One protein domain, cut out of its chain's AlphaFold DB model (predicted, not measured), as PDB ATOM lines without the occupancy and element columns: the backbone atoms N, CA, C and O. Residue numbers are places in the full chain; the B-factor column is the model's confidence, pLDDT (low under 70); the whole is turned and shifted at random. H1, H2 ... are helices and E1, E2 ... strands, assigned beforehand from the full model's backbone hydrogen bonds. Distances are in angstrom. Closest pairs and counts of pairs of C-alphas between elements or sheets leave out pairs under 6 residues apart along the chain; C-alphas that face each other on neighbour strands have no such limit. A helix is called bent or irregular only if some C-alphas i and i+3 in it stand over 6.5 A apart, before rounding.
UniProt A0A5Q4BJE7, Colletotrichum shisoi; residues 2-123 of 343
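This is residues 2 to 123 of the 343 residues of a protein of Colletotrichum shisoi (UniProt A0A5Q4BJE7). A loose group of helices has a long two-stranded arm sticking out at one end: the hairpin of E1 and E2 with its loop, residues 51 to 62. H2 and H3 follow each other along one long side of the helical part, H4 comes back from the arm, packs on H3 with its residues 68 to 73 and runs on away from it, and H6, with short H5 packed on it, reaches H2 with its residues 101 to 106, while H7 turns back beyond H6 and H1 lies near H2 and H6. The printed part has 122 residues, with the named elements in the order H1, H2, H3, E1, E2, H4, H5, H6, H7, seven helices and two strands; the small sheet has the order E1 - E2, antiparallel, and the class is mostly helix. The whole is loose, with a radius of gyration of the C-alphas of 18.1 A, and spans 65 by 31 by 20 A, the arm making much of the length.

H1, residues 2 to 8, begins at C-alpha 2, (-23.714, 37.471, -24.322). H2 is residues 20 to 30, 15.1 A from first to last C-alpha. H3, residues 33 to 44, is 16.9 A long and is neither bent nor irregular, but only just: C-alphas 39 and 42 are 6.5 A apart. E1 is residues 48 to 50, with C-alpha 48 at (-48.385, 43.213, 3.976), and E2 is residues 63 to 65. H4, residues 68 to 79, measures 16.2 A, and H5 is residues 84 to 87. H6, residues 89 to 107, is the longest helix by residues at 24.1 A; it is irregular, with C-alphas 90 and 93 lying 9.2 A apart, and it has a kink of 76 degrees near residue 96. H7, residues 114 to 123, is 14.0 A long and ends at C-alpha 123, (-46.454, 60.569, -15.155).

H1 touches no helix but is near H2 and near H6, with 5 pairs of C-alphas within 10 A in each case. H2 and H3 are close but not clearly touching, at a steep tilt of 43 degrees, the same way; their closest C-alphas, of Gly 29 and Val 35, are 7.3 A apart. H3 touches H4, which meets it with residues 68 to 73 alone, at a steep tilt of 46 degrees, opposite ways; the closest C-alphas, of Trp 38 and Gly 69, are 3.6 A apart. E1 and E2 form an antiparallel hairpin with 136 degrees between their directions; N 50 and O 63 at 2.8 A and N 65 and O 48 at 2.9 A are within hydrogen-bond range. H6 touches H5 with residues 95 to 99 alone, the closest C-alphas being those of Gly 86 and Arg 96 at 4.6 A. H6 touches H2 with residues 101 to 106 alone, at a shallow tilt of 31 degrees, the same way; the closest C-alphas, of Val 30 and Trp 106, are 6.1 A apart. H6 and H7 are close but not clearly touching, at a shallow tilt of 28 degrees, opposite ways, with the C-alphas of Glu 107 and Ser 114 closest at 6.6 A. H4 and H7 are near each other, with 7 pairs of C-alphas within 10 A. Among the pairs that are apart are H1 and H4, H3 and H6, and E1 and H7. Every O i to N i+4 pair is within hydrogen-bond range in H1, H2, H4 and H7; the count is 5 of 8 in H3 and 10 of 15 in H6, and H5 is too short for such a pair.

The two C-alphas farthest apart, of Ala 13 and Ala 56, are 65.1 A from each other. The printed part has no cut. The links H1 to H2, of 11 residues, and E1 to E2, of 12 residues, are long. The mean pLDDT of the printed part is 84.9; residues 2 to 17 are under 70, and H1 has a mean of 39.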
ATOM      1  N   VAL A   2     -23.041  37.981 -23.093       33.38
ATOM      2  CA  VAL A   2     -23.714  37.471 -24.322       33.38
ATOM      3  C   VAL A   2     -25.014  38.212 -24.687       33.38
ATOM      4  O   VAL A   2     -25.260  38.421 -25.870       33.38
ATOM      5  N   GLN A   3     -25.808  38.682 -23.714       38.28
ATOM      6  CA  GLN A   3     -26.970  39.555 -23.994       38.28
ATOM      7  C   GLN A   3     -26.557  40.880 -24.660       38.28
ATOM      8  O   GLN A   3     -27.252  41.374 -25.540       38.28
ATOM      9  N   PHE A   4     -25.378  41.397 -24.305       39.38
ATOM     10  CA  PHE A   4     -24.816  42.623 -24.871       39.38
ATOM     11  C   PHE A   4     -24.454  42.474 -26.359       39.38
ATOM     12  O   PHE A   4     -24.742  43.360 -27.155       39.38
ATOM     13  N   LYS A   5     -23.905  41.315 -26.758       38.41
ATOM     14  CA  LYS A   5     -23.544  41.036 -28.161       38.41
ATOM     15  C   LYS A   5     -24.752  40.884 -29.095       38.41
ATOM     16  O   LYS A   5     -24.651  41.220 -30.267       38.41
ATOM     17  N   VAL A   6     -25.890  40.396 -28.593       38.81
ATOM     18  CA  VAL A   6     -27.123  40.273 -29.401       38.81
ATOM     19  C   VAL A   6     -27.797  41.639 -29.585       38.81
ATOM     20  O   VAL A   6     -28.274  41.944 -30.676       38.81
ATOM     21  N   LEU A   7     -27.755  42.503 -28.565       41.25
ATOM     22  CA  LEU A   7     -28.182  43.903 -28.679       41.25
ATOM     23  C   LEU A   7     -27.281  44.720 -29.622       41.25
ATOM     24  O   LEU A   7     -27.805  45.469 -30.446       41.25
ATOM     25  N   GLN A   8     -25.962  44.493 -29.590       40.19
ATOM     26  CA  GLN A   8     -24.986  45.096 -30.516       40.19
ATOM     27  C   GLN A   8     -25.313  44.860 -31.999       40.19
ATOM     28  O   GLN A   8     -24.978  45.694 -32.833       40.19
ATOM     29  N   GLN A   9     -25.961  43.744 -32.352       39.09
ATOM     30  CA  GLN A   9     -26.241  43.413 -33.755       39.09
ATOM     31  C   GLN A   9     -27.517  44.066 -34.310       39.09
ATOM     32  O   GLN A   9     -27.688  44.095 -35.525       39.09
ATOM     33  N   THR A  10     -28.411  44.585 -33.456       42.62
ATOM     34  CA  THR A  10     -29.700  45.163 -33.899       42.62
ATOM     35  C   THR A  10     -29.847  46.646 -33.534       42.62
ATOM     36  O   THR A  10     -30.588  47.365 -34.200       42.62
ATOM     37  N   VAL A  11     -29.106  47.135 -32.532       46.34
ATOM     38  CA  VAL A  11     -29.107  48.537 -32.087       46.34
ATOM     39  C   VAL A  11     -27.760  49.179 -32.448       46.34
ATOM     40  O   VAL A  11     -26.821  49.211 -31.664       46.34
ATOM     41  N   THR A  12     -27.689  49.586 -33.714       42.97
ATOM     42  CA  THR A  12     -26.766  50.500 -34.412       42.97
ATOM     43  C   THR A  12     -25.392  50.817 -33.786       42.97
ATOM     44  O   THR A  12     -25.278  51.483 -32.758       42.97
ATOM     45  N   ALA A  13     -24.339  50.521 -34.559       49.28
ATOM     46  CA  ALA A  13     -22.918  50.841 -34.360       49.28
ATOM     47  C   ALA A  13     -22.552  52.342 -34.200       49.28
ATOM     48  O   ALA A  13     -21.375  52.678 -34.149       49.28
ATOM     49  N   VAL A  14     -23.534  53.245 -34.127       52.12
ATOM     50  CA  VAL A  14     -23.334  54.707 -34.095       52.12
ATOM     51  C   VAL A  14     -23.440  55.285 -32.674       52.12
ATOM     52  O   VAL A  14     -22.838  56.315 -32.398       52.12
ATOM     53  N   PHE A  15     -24.157  54.627 -31.753       55.38
ATOM     54  CA  PHE A  15     -24.528  55.226 -30.454       55.38
ATOM     55  C   PHE A  15     -23.888  54.574 -29.224       55.38
ATOM     56  O   PHE A  15     -23.931  55.142 -28.139       55.38
ATOM     57  N   LEU A  16     -23.313  53.379 -29.369       60.28
ATOM     58  CA  LEU A  16     -22.809  52.597 -28.238       60.28
ATOM     59  C   LEU A  16     -21.513  53.127 -27.591       60.28
ATOM     60  O   LEU A  16     -21.453  53.044 -26.368       60.28
ATOM     61  N   PRO A  17     -20.514  53.705 -28.295       66.62
ATOM     62  CA  PRO A  17     -19.212  53.968 -27.671       66.62
ATOM     63  C   PRO A  17     -19.261  54.890 -26.444       66.62
ATOM     64  O   PRO A  17     -18.521  54.672 -25.490       66.62
ATOM     65  N   SER A  18     -20.143  55.899 -26.438       75.00
ATOM     66  CA  SER A  18     -20.235  56.872 -25.339       75.00
ATOM     67  C   SER A  18     -20.961  56.344 -24.097       75.00
ATOM     68  O   SER A  18     -20.742  56.870 -23.011       75.00
ATOM     69  N   VAL A  19     -21.795  55.305 -24.229       83.94
ATOM     70  CA  VAL A  19     -22.609  54.750 -23.127       83.94
ATOM     71  C   VAL A  19     -22.289  53.288 -22.806       83.94
ATOM     72  O   VAL A  19     -22.818  52.738 -21.841       83.94
ATOM     73  N   GLU A  20     -21.425  52.635 -23.586       85.31
ATOM     74  CA  GLU A  20     -21.072  51.217 -23.434       85.31
ATOM     75  C   GLU A  20     -20.486  50.922 -22.055       85.31
ATOM     76  O   GLU A  20     -20.915  49.971 -21.399       85.31
ATOM     77  N   VAL A  21     -19.566  51.768 -21.583       88.50
ATOM     78  CA  VAL A  21     -18.947  51.622 -20.260       88.50
ATOM     79  C   VAL A  21     -20.001  51.702 -19.157       88.50
ATOM     80  O   VAL A  21     -20.036  50.845 -18.275       88.50
ATOM     81  N   GLU A  22     -20.908  52.679 -19.222       89.25
ATOM     82  CA  GLU A  22     -21.962  52.849 -18.217       89.25
ATOM     83  C   GLU A  22     -22.967  51.694 -18.224       89.25
ATOM     84  O   GLU A  22     -23.382  51.214 -17.169       89.25
ATOM     85  N   LEU A  23     -23.356  51.217 -19.408       90.19
ATOM     86  CA  LEU A  23     -24.270  50.087 -19.551       90.19
ATOM     87  C   LEU A  23     -23.620  48.772 -19.091       90.19
ATOM     88  O   LEU A  23     -24.296  47.936 -18.489       90.19
ATOM     89  N   ALA A  24     -22.317  48.589 -19.322       88.88
ATOM     90  CA  ALA A  24     -21.567  47.454 -18.790       88.88
ATOM     91  C   ALA A  24     -21.493  47.507 -17.256       88.88
ATOM     92  O   ALA A  24     -21.807  46.521 -16.595       88.88
ATOM     93  N   GLN A  25     -21.180  48.674 -16.682       92.62
ATOM     94  CA  GLN A  25     -21.188  48.890 -15.231       92.62
ATOM     95  C   GLN A  25     -22.575  48.673 -14.616       92.62
ATOM     96  O   GLN A  25     -22.686  48.117 -13.520       92.62
ATOM     97  N   LEU A  26     -23.643  49.089 -15.304       94.31
ATOM     98  CA  LEU A  26     -25.006  48.762 -14.902       94.31
ATOM     99  C   LEU A  26     -25.201  47.245 -14.899       94.31
ATOM    100  O   LEU A  26     -25.651  46.714 -13.893       94.31
ATOM    101  N   GLY A  27     -24.820  46.555 -15.978       92.19
ATOM    102  CA  GLY A  27     -24.905  45.100 -16.083       92.19
ATOM    103  C   GLY A  27     -24.230  44.368 -14.919       92.19
ATOM    104  O   GLY A  27     -24.842  43.480 -14.332       92.19
ATOM    105  N   GLU A  28     -23.021  44.781 -14.533       92.31
ATOM    106  CA  GLU A  28     -22.332  44.235 -13.354       92.31
ATOM    107  C   GLU A  28     -23.093  44.542 -12.054       92.31
ATOM    108  O   GLU A  28     -23.305  43.660 -11.224       92.31
ATOM    109  N   GLY A  29     -23.592  45.772 -11.890       94.06
ATOM    110  CA  GLY A  29     -24.386  46.157 -10.720       94.06
ATOM    111  C   GLY A  29     -25.673  45.340 -10.564       94.06
ATOM    112  O   GLY A  29     -25.990  44.895  -9.460       94.06
ATOM    113  N   VAL A  30     -26.383  45.094 -11.668       94.44
ATOM    114  CA  VAL A  30     -27.614  44.285 -11.727       94.44
ATOM    115  C   VAL A  30     -27.379  42.825 -11.328       94.44
ATOM    116  O   VAL A  30     -28.302  42.154 -10.860       94.44
ATOM    117  N   LEU A  31     -26.153  42.330 -11.506       92.31
ATOM    118  CA  LEU A  31     -25.738  40.970 -11.159       92.31
ATOM    119  C   LEU A  31     -24.971  40.895  -9.831       92.31
ATOM    120  O   LEU A  31     -24.465  39.830  -9.487       92.31
ATOM    121  N   SER A  32     -24.877  41.996  -9.086       95.56
ATOM    122  CA  SER A  32     -24.185  42.004  -7.798       95.56
ATOM    123  C   SER A  32     -24.925  41.177  -6.743       95.56
ATOM    124  O   SER A  32     -26.159  41.153  -6.698       95.56
ATOM    125  N   ASP A  33     -24.171  40.576  -5.820       96.38
ATOM    126  CA  ASP A  33     -24.730  39.824  -4.687       96.38
ATOM    127  C   ASP A  33     -25.702  40.667  -3.857       96.38
ATOM    128  O   ASP A  33     -26.723  40.171  -3.379       96.38
ATOM    129  N   ARG A  34     -25.433  41.974  -3.742       95.88
ATOM    130  CA  ARG A  34     -26.319  42.917  -3.057       95.88
ATOM    131  C   ARG A  34     -27.679  43.004  -3.741       95.88
ATOM    132  O   ARG A  34     -28.696  42.850  -3.067       95.88
ATOM    133  N   VAL A  35     -27.716  43.197  -5.060       96.44
ATOM    134  CA  VAL A  35     -28.982  43.218  -5.809       96.44
ATOM    135  C   VAL A  35     -29.694  41.873  -5.697       96.44
ATOM    136  O   VAL A  35     -30.894  41.852  -5.442       96.44
ATOM    137  N   PHE A  36     -28.987  40.745  -5.788       94.62
ATOM    138  CA  PHE A  36     -29.624  39.436  -5.613       94.62
ATOM    139  C   PHE A  36     -30.181  39.207  -4.202       94.62
ATOM    140  O   PHE A  36     -31.258  38.620  -4.061       94.62
ATOM    141  N   SER A  37     -29.518  39.719  -3.161       95.69
ATOM    142  CA  SER A  37     -30.062  39.697  -1.798       95.69
ATOM    143  C   SER A  37     -31.385  40.467  -1.719       95.69
ATOM    144  O   SER A  37     -32.366  39.962  -1.176       95.69
ATOM    145  N   TRP A  38     -31.474  41.619  -2.387       96.81
ATOM    146  CA  TRP A  38     -32.710  42.389  -2.471       96.81
ATOM    147  C   TRP A  38     -33.780  41.748  -3.356       96.81
ATOM    148  O   TRP A  38     -34.957  41.920  -3.078       96.81
ATOM    149  N   VAL A  39     -33.417  41.001  -4.403       94.44
ATOM    150  CA  VAL A  39     -34.383  40.253  -5.231       94.44
ATOM    151  C   VAL A  39     -35.022  39.114  -4.445       94.44
ATOM    152  O   VAL A  39     -36.214  38.855  -4.597       94.44
ATOM    153  N   THR A  40     -34.237  38.429  -3.613       92.69
ATOM    154  CA  THR A  40     -34.704  37.273  -2.835       92.69
ATOM    155  C   THR A  40     -35.480  37.660  -1.577       92.69
ATOM    156  O   THR A  40     -36.313  36.876  -1.123       92.69
ATOM    157  N   ASP A  41     -35.263  38.860  -1.035       93.69
ATOM    158  CA  ASP A  41     -35.979  39.353   0.145       93.69
ATOM    159  C   ASP A  41     -37.514  39.389  -0.055       93.69
ATOM    160  O   ASP A  41     -38.206  38.714   0.708       93.69
ATOM    161  N   PRO A  42     -38.084  40.012  -1.108       85.00
ATOM    162  CA  PRO A  42     -39.531  40.041  -1.344       85.00
ATOM    163  C   PRO A  42     -40.189  38.677  -1.599       85.00
ATOM    164  O   PRO A  42     -41.409  38.560  -1.475       85.00
ATOM    165  N   GLU A  43     -39.420  37.639  -1.956       82.44
ATOM    166  CA  GLU A  43     -39.946  36.270  -2.074       82.44
ATOM    167  C   GLU A  43     -40.312  35.688  -0.700       82.44
ATOM    168  O   GLU A  43     -41.279  34.930  -0.575       82.44
ATOM    169  N   ARG A  44     -39.562  36.073   0.341       87.69
ATOM    170  CA  ARG A  44     -39.779  35.652   1.735       87.69
ATOM    171  C   ARG A  44     -40.621  36.665   2.510       87.69
ATOM    172  O   ARG A  44     -41.523  36.278   3.246       87.69
ATOM    173  N   ASN A  45     -40.361  37.947   2.285       91.00
ATOM    174  CA  ASN A  45     -40.921  39.086   3.001       91.00
ATOM    175  C   ASN A  45     -41.847  39.882   2.074       91.00
ATOM    176  O   ASN A  45     -41.552  41.007   1.665       91.00
ATOM    177  N   LYS A  46     -42.971  39.262   1.704       92.12
ATOM    178  CA  LYS A  46     -43.982  39.897   0.847       92.12
ATOM    179  C   LYS A  46     -44.557  41.150   1.520       92.12
ATOM    180  O   LYS A  46     -44.690  41.162   2.746       92.12
ATOM    181  N   PRO A  47     -44.957  42.169   0.740       93.31
ATOM    182  CA  PRO A  47     -45.657  43.318   1.290       93.31
ATOM    183  C   PRO A  47     -46.939  42.883   2.008       93.31
ATOM    184  O   PRO A  47     -47.662  42.004   1.532       93.31
ATOM    185  N   TYR A  48     -47.219  43.512   3.146       92.69
ATOM    186  CA  TYR A  48     -48.385  43.213   3.976       92.69
ATOM    187  C   TYR A  48     -48.981  44.489   4.577       92.69
ATOM    188  O   TYR A  48     -48.366  45.555   4.543       92.69
ATOM    189  N   LEU A  49     -50.199  44.380   5.108       91.62
ATOM    190  CA  LEU A  49     -50.851  45.458   5.848       91.62
ATOM    191  C   LEU A  49     -50.699  45.194   7.340       91.62
ATOM    192  O   LEU A  49     -51.110  44.142   7.829       91.62
ATOM    193  N   LYS A  50     -50.096  46.140   8.049       89.94
ATOM    194  CA  LYS A  50     -49.979  46.121   9.504       89.94
ATOM    195  C   LYS A  50     -51.207  46.792  10.121       89.94
ATOM    196  O   LYS A  50     -51.623  47.855   9.666       89.94
ATOM    197  N   GLY A  51     -51.747  46.190  11.180       84.50
ATOM    198  CA  GLY A  51     -52.918  46.681  11.913       84.50
ATOM    199  C   GLY A  51     -54.187  45.858  11.664       84.50
ATOM    200  O   GLY A  51     -54.192  44.931  10.860       84.50
ATOM    201  N   ASN A  52     -55.270  46.209  12.364       75.81
ATOM    202  CA  ASN A  52     -56.548  45.477  12.347       75.81
ATOM    203  C   ASN A  52     -57.537  46.002  11.286       75.81
ATOM    204  O   ASN A  52     -58.745  45.810  11.404       75.81
ATOM    205  N   GLY A  53     -57.054  46.715  10.266       77.62
ATOM    206  CA  GLY A  53     -57.905  47.353   9.261       77.62
ATOM    207  C   GLY A  53     -58.439  48.714   9.701       77.62
ATOM    208  O   GLY A  53     -58.199  49.711   9.019       77.62
ATOM    209  N   ARG A  54     -59.153  48.756  10.833       81.81
ATOM    210  CA  ARG A  54     -59.809  49.960  11.361       81.81
ATOM    211  C   ARG A  54     -59.553  50.155  12.862       81.81
ATOM    212  O   ARG A  54     -59.317  49.180  13.577       81.81
ATOM    213  N   ASP A  55     -59.607  51.403  13.329       84.38
ATOM    214  CA  ASP A  55     -59.596  51.744  14.758       84.38
ATOM    215  C   ASP A  55     -60.967  51.525  15.426       84.38
ATOM    216  O   ASP A  55     -61.940  51.114  14.788       84.38
ATOM    217  N   ALA A  56     -61.057  51.818  16.729       87.56
ATOM    218  CA  ALA A  56     -62.292  51.699  17.510       87.56
ATOM    219  C   ALA A  56     -63.443  52.599  17.007       87.56
ATOM    220  O   ALA A  56     -64.591  52.379  17.384       87.56
ATOM    221  N   PHE A  57     -63.151  53.585  16.154       85.25
ATOM    222  CA  PHE A  57     -64.121  54.490  15.537       85.25
ATOM    223  C   PHE A  57     -64.383  54.151  14.062       85.25
ATOM    224  O   PHE A  57     -65.033  54.922  13.356       85.25
ATOM    225  N   GLY A  58     -63.881  53.012  13.574       78.81
ATOM    226  CA  GLY A  58     -64.071  52.569  12.196       78.81
ATOM    227  C   GLY A  58     -63.191  53.292  11.176       78.81
ATOM    228  O   GLY A  58     -63.394  53.108   9.973       78.81
ATOM    229  N   ARG A  59     -62.204  54.090  11.598       78.75
ATOM    230  CA  ARG A  59     -61.295  54.785  10.677       78.75
ATOM    231  C   ARG A  59     -60.225  53.820  10.177       78.75
ATOM    232  O   ARG A  59     -59.697  53.064  10.988       78.75
ATOM    233  N   PRO A  60     -59.879  53.821   8.882       78.00
ATOM    234  CA  PRO A  60     -58.811  52.976   8.361       78.00
ATOM    235  C   PRO A  60     -57.466  53.267   9.041       78.00
ATOM    236  O   PRO A  60     -57.036  54.415   9.097       78.00
ATOM    237  N   THR A  61     -56.787  52.228   9.524       82.75
ATOM    238  CA  THR A  61     -55.463  52.340  10.174       82.75
ATOM    239  C   THR A  61     -54.431  51.367   9.614       82.75
ATOM    240  O   THR A  61     -53.356  51.210  10.189       82.75
ATOM    241  N   SER A  62     -54.755  50.674   8.521       85.31
ATOM    242  CA  SER A  62     -53.820  49.770   7.852       85.31
ATOM    243  C   SER A  62     -52.608  50.529   7.325       85.31
ATOM    244  O   SER A  62     -52.738  51.418   6.483       85.31
ATOM    245  N   GLU A  63     -51.421  50.121   7.755       86.81
ATOM    246  CA  GLU A  63     -50.156  50.623   7.228       86.81
ATOM    247  C   GLU A  63     -49.583  49.617   6.225       86.81
ATOM    248  O   GLU A  63     -49.422  48.436   6.539       86.81
ATOM    249  N   LEU A  64     -49.247  50.075   5.016       89.31
ATOM    250  CA  LEU A  64     -48.505  49.253   4.065       89.31
ATOM    251  C   LEU A  64     -47.055  49.100   4.524       89.31
ATOM    252  O   LEU A  64     -46.303  50.075   4.555       89.31
ATOM    253  N   VAL A  65     -46.647  47.858   4.772       91.62
ATOM    254  CA  VAL A  65     -45.262  47.503   5.070       91.62
ATOM    255  C   VAL A  65     -44.653  46.791   3.867       91.62
ATOM    256  O   VAL A  65     -45.183  45.793   3.380       91.62
ATOM    257  N   VAL A  66     -43.514  47.304   3.403       92.50
ATOM    258  CA  VAL A  66     -42.690  46.712   2.338       92.50
ATOM    259  C   VAL A  66     -41.332  46.272   2.897       92.50
ATOM    260  O   VAL A  66     -40.852  46.833   3.887       92.50
ATOM    261  N   GLY A  67     -40.711  45.264   2.281       92.81
ATOM    262  CA  GLY A  67     -39.395  44.745   2.676       92.81
ATOM    263  C   GLY A  67     -38.232  45.685   2.336       92.81
ATOM    264  O   GLY A  67     -38.386  46.653   1.587       92.81
ATOM    265  N   GLU A  68     -37.050  45.398   2.886       94.06
ATOM    266  CA  GLU A  68     -35.826  46.142   2.558       94.06
ATOM    267  C   GLU A  68     -35.417  45.921   1.102       94.06
ATOM    268  O   GLU A  68     -35.026  46.875   0.434       94.06
ATOM    269  N   GLY A  69     -35.577  44.702   0.582       95.38
ATOM    270  CA  GLY A  69     -35.253  44.386  -0.800       95.38
ATOM    271  C   GLY A  69     -36.059  45.217  -1.786       95.38
ATOM    272  O   GLY A  69     -35.493  45.790  -2.710       95.38
ATOM    273  N   TRP A  70     -37.362  45.391  -1.543       94.88
ATOM    274  CA  TRP A  70     -38.209  46.268  -2.358       94.88
ATOM    275  C   TRP A  70     -37.674  47.708  -2.403       94.88
ATOM    276  O   TRP A  70     -37.455  48.254  -3.487       94.88
ATOM    277  N   ARG A  71     -37.385  48.297  -1.233       93.75
ATOM    278  CA  ARG A  71     -36.836  49.661  -1.134       93.75
ATOM    279  C   ARG A  71     -35.459  49.781  -1.788       93.75
ATOM    280  O   ARG A  71     -35.207  50.747  -2.500       93.75
ATOM    281  N   GLY A  72     -34.583  48.799  -1.574       95.69
ATOM    282  CA  GLY A  72     -33.238  48.765  -2.147       95.69
ATOM    283  C   GLY A  72     -33.251  48.686  -3.674       95.69
ATOM    284  O   GLY A  72     -32.495  49.395  -4.333       95.69
ATOM    285  N   LEU A  73     -34.154  47.889  -4.253       95.69
ATOM    286  CA  LEU A  73     -34.328  47.799  -5.706       95.69
ATOM    287  C   LEU A  73     -34.893  49.098  -6.297       95.69
ATOM    288  O   LEU A  73     -34.424  49.538  -7.347       95.69
ATOM    289  N   GLN A  74     -35.864  49.737  -5.632       93.62
ATOM    290  CA  GLN A  74     -36.372  51.047  -6.054       93.62
ATOM    291  C   GLN A  74     -35.267  52.114  -6.036       93.62
ATOM    292  O   GLN A  74     -35.060  52.795  -7.041       93.62
ATOM    293  N   ASP A  75     -34.527  52.230  -4.929       93.56
ATOM    294  CA  ASP A  75     -33.408  53.171  -4.783       93.56
ATOM    295  C   ASP A  75     -32.314  52.910  -5.828       93.56
ATOM    296  O   ASP A  75     -31.838  53.843  -6.478       93.56
ATOM    297  N   PHE A  76     -31.975  51.642  -6.078       95.62
ATOM    298  CA  PHE A  76     -31.040  51.272  -7.136       95.62
ATOM    299  C   PHE A  76     -31.520  51.749  -8.512       95.62
ATOM    300  O   PHE A  76     -30.756  52.387  -9.237       95.62
ATOM    301  N   GLY A  77     -32.782  51.487  -8.870       94.31
ATOM    302  CA  GLY A  77     -33.356  51.911 -10.149       94.31
ATOM    303  C   GLY A  77     -33.350  53.434 -10.328       94.31
ATOM    304  O   GLY A  77     -32.981  53.935 -11.394       94.31
ATOM    305  N   ILE A  78     -33.682  54.176  -9.269       91.69
ATOM    306  CA  ILE A  78     -33.641  55.644  -9.257       91.69
ATOM    307  C   ILE A  78     -32.205  56.139  -9.461       91.69
ATOM    308  O   ILE A  78     -31.946  56.896 -10.397       91.69
ATOM    309  N   ARG A  79     -31.243  55.655  -8.663       92.69
ATOM    310  CA  ARG A  79     -29.824  56.059  -8.751       92.69
ATOM    311  C   ARG A  79     -29.180  55.706 -10.084       92.69
ATOM    312  O   ARG A  79     -28.296  56.416 -10.550       92.69
ATOM    313  N   LYS A  80     -29.597  54.599 -10.698       94.25
ATOM    314  CA  LYS A  80     -29.132  54.177 -12.026       94.25
ATOM    315  C   LYS A  80     -29.910  54.823 -13.168       94.25
ATOM    316  O   LYS A  80     -29.660  54.495 -14.326       94.25
ATOM    317  N   GLY A  81     -30.817  55.753 -12.874       93.12
ATOM    318  CA  GLY A  81     -31.501  56.551 -13.883       93.12
ATOM    319  C   GLY A  81     -32.401  55.736 -14.807       93.12
ATOM    320  O   GLY A  81     -32.572  56.120 -15.958       93.12
ATOM    321  N   ILE A  82     -32.997  54.633 -14.333       94.44
ATOM    322  CA  ILE A  82     -33.872  53.778 -15.162       94.44
ATOM    323  C   ILE A  82     -35.012  54.587 -15.807       94.44
ATOM    324  O   ILE A  82     -35.407  54.313 -16.938       94.44
ATOM    325  N   VAL A  83     -35.503  55.621 -15.119       94.06
ATOM    326  CA  VAL A  83     -36.447  56.602 -15.681       94.06
ATOM    327  C   VAL A  83     -35.735  57.879 -16.130       94.06
ATOM    328  O   VAL A  83     -35.925  58.317 -17.262       94.06
ATOM    329  N   ALA A  84     -34.888  58.456 -15.270       92.50
ATOM    330  CA  ALA A  84     -34.278  59.771 -15.489       92.50
ATOM    331  C   ALA A  84     -33.490  59.881 -16.808       92.50
ATOM    332  O   ALA A  84     -33.548  60.920 -17.461       92.50
ATOM    333  N   THR A  85     -32.832  58.805 -17.257       92.94
ATOM    334  CA  THR A  85     -32.092  58.783 -18.529       92.94
ATOM    335  C   THR A  85     -32.970  59.129 -19.734       92.94
ATOM    336  O   THR A  85     -32.482  59.727 -20.684       92.94
ATOM    337  N   GLY A  86     -34.275  58.831 -19.699       92.56
ATOM    338  CA  GLY A  86     -35.205  59.185 -20.778       92.56
ATOM    339  C   GLY A  86     -35.440  60.693 -20.945       92.56
ATOM    340  O   GLY A  86     -36.044  61.107 -21.938       92.56
ATOM    341  N   TYR A  87     -34.973  61.492 -19.984       91.19
ATOM    342  CA  TYR A  87     -35.111  62.948 -19.916       91.19
ATOM    343  C   TYR A  87     -33.755  63.667 -19.921       91.19
ATOM    344  O   TYR A  87     -33.710  64.885 -19.761       91.19
ATOM    345  N   ASP A  88     -32.658  62.934 -20.106       88.31
ATOM    346  CA  ASP A  88     -31.317  63.501 -20.155       88.31
ATOM    347  C   ASP A  88     -31.085  64.228 -21.487       88.31
ATOM    348  O   ASP A  88     -30.968  63.611 -22.550       88.31
ATOM    349  N   ALA A  89     -31.008  65.558 -21.423       87.56
ATOM    350  CA  ALA A  89     -30.799  66.404 -22.592       87.56
ATOM    351  C   ALA A  89     -29.435  66.171 -23.266       87.56
ATOM    352  O   ALA A  89     -29.322  66.378 -24.475       87.56
ATOM    353  N   SER A  90     -28.419  65.707 -22.526       87.31
ATOM    354  CA  SER A  90     -27.080  65.448 -23.076       87.31
ATOM    355  C   SER A  90     -27.064  64.282 -24.070       87.31
ATOM    356  O   SER A  90     -26.237  64.249 -24.980       87.31
ATOM    357  N   LEU A  91     -28.025  63.361 -23.948       85.50
ATOM    358  CA  LEU A  91     -28.191  62.216 -24.842       85.50
ATOM    359  C   LEU A  91     -29.048  62.536 -26.076       85.50
ATOM    360  O   LEU A  91     -29.195  61.682 -26.953       85.50
ATOM    361  N   GLY A  92     -29.633  63.735 -26.158       87.31
ATOM    362  CA  GLY A  92     -30.453  64.171 -27.287       87.31
ATOM    363  C   GLY A  92     -31.540  63.156 -27.667       87.31
ATOM    364  O   GLY A  92     -32.280  62.649 -26.822       87.31
ATOM    365  N   SER A  93     -31.631  62.822 -28.956       85.50
ATOM    366  CA  SER A  93     -32.603  61.847 -29.474       85.50
ATOM    367  C   SER A  93     -32.349  60.403 -29.015       85.50
ATOM    368  O   SER A  93     -33.244  59.562 -29.116       85.50
ATOM    369  N   SER A  94     -31.168  60.105 -28.469       86.25
ATOM    370  CA  SER A  94     -30.794  58.771 -27.992       86.25
ATOM    371  C   SER A  94     -31.249  58.491 -26.557       86.25
ATOM    372  O   SER A  94     -31.255  57.327 -26.156       86.25
ATOM    373  N   ALA A  95     -31.685  59.504 -25.798       90.69
ATOM    374  CA  ALA A  95     -32.075  59.385 -24.388       90.69
ATOM    375  C   ALA A  95     -33.038  58.213 -24.120       90.69
ATOM    376  O   ALA A  95     -32.783  57.358 -23.272       90.69
ATOM    377  N   ARG A  96     -34.114  58.102 -24.913       92.38
ATOM    378  CA  ARG A  96     -35.107  57.018 -24.784       92.38
ATOM    379  C   ARG A  96     -34.549  55.646 -25.130       92.38
ATOM    380  O   ARG A  96     -34.870  54.668 -24.465       92.38
ATOM    381  N   MET A  97     -33.684  55.565 -26.135       90.88
ATOM    382  CA  MET A  97     -33.038  54.305 -26.494       90.88
ATOM    383  C   MET A  97     -32.141  53.816 -25.354       90.88
ATOM    384  O   MET A  97     -32.266  52.670 -24.928       90.88
ATOM    385  N   VAL A  98     -31.291  54.692 -24.809       91.81
ATOM    386  CA  VAL A  98     -30.404  54.354 -23.686       91.81
ATOM    387  C   VAL A  98     -31.218  53.993 -22.443       91.81
ATOM    388  O   VAL A  98     -30.920  52.991 -21.795       91.81
ATOM    389  N   GLN A  99     -32.287  54.733 -22.146       95.12
ATOM    390  CA  GLN A  99     -33.217  54.415 -21.061       95.12
ATOM    391  C   GLN A  99     -33.768  52.984 -21.180       95.12
ATOM    392  O   GLN A  99     -33.703  52.210 -20.224       95.12
ATOM    393  N   PHE A 100     -34.273  52.598 -22.354       95.38
ATOM    394  CA  PHE A 100     -34.840  51.264 -22.550       95.38
ATOM    395  C   PHE A 100     -33.783  50.155 -22.598       95.38
ATOM    396  O   PHE A 100     -34.069  49.036 -22.174       95.38
ATOM    397  N   LEU A 101     -32.546  50.446 -23.012       92.94
ATOM    398  CA  LEU A 101     -31.422  49.521 -22.835       92.94
ATOM    399  C   LEU A 101     -31.128  49.281 -21.349       92.94
ATOM    400  O   LEU A 101     -30.945  48.132 -20.938       92.94
ATOM    401  N   ARG A 102     -31.141  50.339 -20.528       94.88
ATOM    402  CA  ARG A 102     -30.987  50.219 -19.069       94.88
ATOM    403  C   ARG A 102     -32.118  49.394 -18.457       94.88
ATOM    404  O   ARG A 102     -31.839  48.479 -17.685       94.88
ATOM    405  N   LEU A 103     -33.369  49.657 -18.844       95.75
ATOM    406  CA  LEU A 103     -34.528  48.873 -18.403       95.75
ATOM    407  C   LEU A 103     -34.400  47.395 -18.796       95.75
ATOM    408  O   LEU A 103     -34.609  46.525 -17.958       95.75
ATOM    409  N   HIS A 104     -34.007  47.105 -20.039       93.75
ATOM    410  CA  HIS A 104     -33.824  45.734 -20.518       93.75
ATOM    411  C   HIS A 104     -32.810  44.952 -19.673       93.75
ATOM    412  O   HIS A 104     -33.051  43.792 -19.337       93.75
ATOM    413  N   LEU A 105     -31.681  45.583 -19.327       93.12
ATOM    414  CA  LEU A 105     -30.676  44.980 -18.452       93.12
ATOM    415  C   LEU A 105     -31.221  44.787 -17.033       93.12
ATOM    416  O   LEU A 105     -30.970  43.754 -16.424       93.12
ATOM    417  N   TRP A 106     -31.974  45.764 -16.528       95.56
ATOM    418  CA  TRP A 106     -32.477  45.785 -15.160       95.56
ATOM    419  C   TRP A 106     -33.584  44.765 -14.883       95.56
ATOM    420  O   TRP A 106     -33.582  44.137 -13.824       95.56
ATOM    421  N   GLU A 107     -34.509  44.573 -15.827       93.56
ATOM    422  CA  GLU A 107     -35.782  43.881 -15.596       93.56
ATOM    423  C   GLU A 107     -35.624  42.505 -14.933       93.56
ATOM    424  O   GLU A 107     -36.337  42.168 -13.987       93.56
ATOM    425  N   GLY A 108     -34.635  41.724 -15.382       91.75
ATOM    426  CA  GLY A 108     -34.379  40.372 -14.886       91.75
ATOM    427  C   GLY A 108     -33.973  40.280 -13.408       91.75
ATOM    428  O   GLY A 108     -34.016  39.180 -12.851       91.75
ATOM    429  N   SER A 109     -33.600  41.402 -12.784       94.50
ATOM    430  CA  SER A 109     -33.257  41.515 -11.359       94.50
ATOM    431  C   SER A 109     -34.038  42.631 -10.652       94.50
ATOM    432  O   SER A 109     -33.670  43.035  -9.556       94.50
ATOM    433  N   ALA A 110     -35.119  43.142 -11.247       94.12
ATOM    434  CA  ALA A 110     -35.857  44.276 -10.692       94.12
ATOM    435  C   ALA A 110     -36.892  43.874  -9.628       94.12
ATOM    436  O   ALA A 110     -37.456  44.741  -8.969       94.12
ATOM    437  N   SER A 111     -37.224  42.584  -9.489       93.19
ATOM    438  CA  SER A 111     -38.341  42.110  -8.650       93.19
ATOM    439  C   SER A 111     -39.602  42.985  -8.802       93.19
ATOM    440  O   SER A 111     -40.256  43.350  -7.827       93.19
ATOM    441  N   ASN A 112     -39.947  43.330 -10.049       92.06
ATOM    442  CA  ASN A 112     -41.110  44.135 -10.439       92.06
ATOM    443  C   ASN A 112     -41.087  45.633 -10.054       92.06
ATOM    444  O   ASN A 112     -42.099  46.302 -10.271       92.06
ATOM    445  N   VAL A 113     -39.977  46.207  -9.557       93.69
ATOM    446  CA  VAL A 113     -39.881  47.677  -9.346       93.69
ATOM    447  C   VAL A 113     -39.844  48.475 -10.663       93.69
ATOM    448  O   VAL A 113     -39.993  49.697 -10.682       93.69
ATOM    449  N   SER A 114     -39.699  47.788 -11.794       93.75
ATOM    450  CA  SER A 114     -39.908  48.341 -13.133       93.75
ATOM    451  C   SER A 114     -41.358  48.769 -13.385       93.75
ATOM    452  O   SER A 114     -41.588  49.728 -14.117       93.75
ATOM    453  N   CYS A 115     -42.346  48.139 -12.737       94.19
ATOM    454  CA  CYS A 115     -43.752  48.534 -12.844       94.19
ATOM    455  C   CYS A 115     -43.997  49.972 -12.337       94.19
ATOM    456  O   CYS A 115     -44.510  50.779 -13.115       94.19
ATOM    457  N   PRO A 116     -43.599  50.356 -11.103       91.69
ATOM    458  CA  PRO A 116     -43.649  51.757 -10.693       91.69
ATOM    459  C   PRO A 116     -42.778  52.663 -11.566       91.69
ATOM    460  O   PRO A 116     -43.193  53.780 -11.844       91.69
ATOM    461  N   SER A 117     -41.631  52.184 -12.065       92.94
ATOM    462  CA  SER A 117     -40.779  52.968 -12.979       92.94
ATOM    463  C   SER A 117     -41.512  53.349 -14.275       92.94
ATOM    464  O   SER A 117     -41.382  54.472 -14.757       92.94
ATOM    465  N   ALA A 118     -42.329  52.446 -14.823       94.62
ATOM    466  CA  ALA A 118     -43.148  52.715 -16.003       94.62
ATOM    467  C   ALA A 118     -44.222  53.780 -15.734       94.62
ATOM    468  O   ALA A 118     -44.440  54.672 -16.559       94.62
ATOM    469  N   MET A 119     -44.872  53.714 -14.567       93.00
ATOM    470  CA  MET A 119     -45.891  54.694 -14.173       93.00
ATOM    471  C   MET A 119     -45.269  56.060 -13.876       93.00
ATOM    472  O   MET A 119     -45.805  57.080 -14.302       93.00
ATOM    473  N   GLN A 120     -44.106  56.071 -13.228       90.56
ATOM    474  CA  GLN A 120     -43.287  57.252 -12.984       90.56
ATOM    475  C   GLN A 120     -42.863  57.924 -14.293       90.56
ATOM    476  O   GLN A 120     -43.024  59.130 -14.428       90.56
ATOM    477  N   ASP A 121     -42.387  57.162 -15.281       93.69
ATOM    478  CA  ASP A 121     -42.017  57.703 -16.592       93.69
ATOM    479  C   ASP A 121     -43.225  58.303 -17.324       93.69
ATOM    480  O   ASP A 121     -43.178  59.437 -17.801       93.69
ATOM    481  N   GLY A 122     -44.348  57.579 -17.358       92.75
ATOM    482  CA  GLY A 122     -45.588  58.083 -17.941       92.75
ATOM    483  C   GLY A 122     -46.062  59.379 -17.278       92.75
ATOM    484  O   GLY A 122     -46.386  60.349 -17.967       92.75
ATOM    485  N   ALA A 123     -46.067  59.407 -15.943       89.81
ATOM    486  CA  ALA A 123     -46.454  60.569 -15.155       89.81
ATOM    487  C   ALA A 123     -45.516  61.760 -15.390       89.81
ATOM    488  O   ALA A 123     -45.993  62.872 -15.616       89.81
TER     489      ALA A 123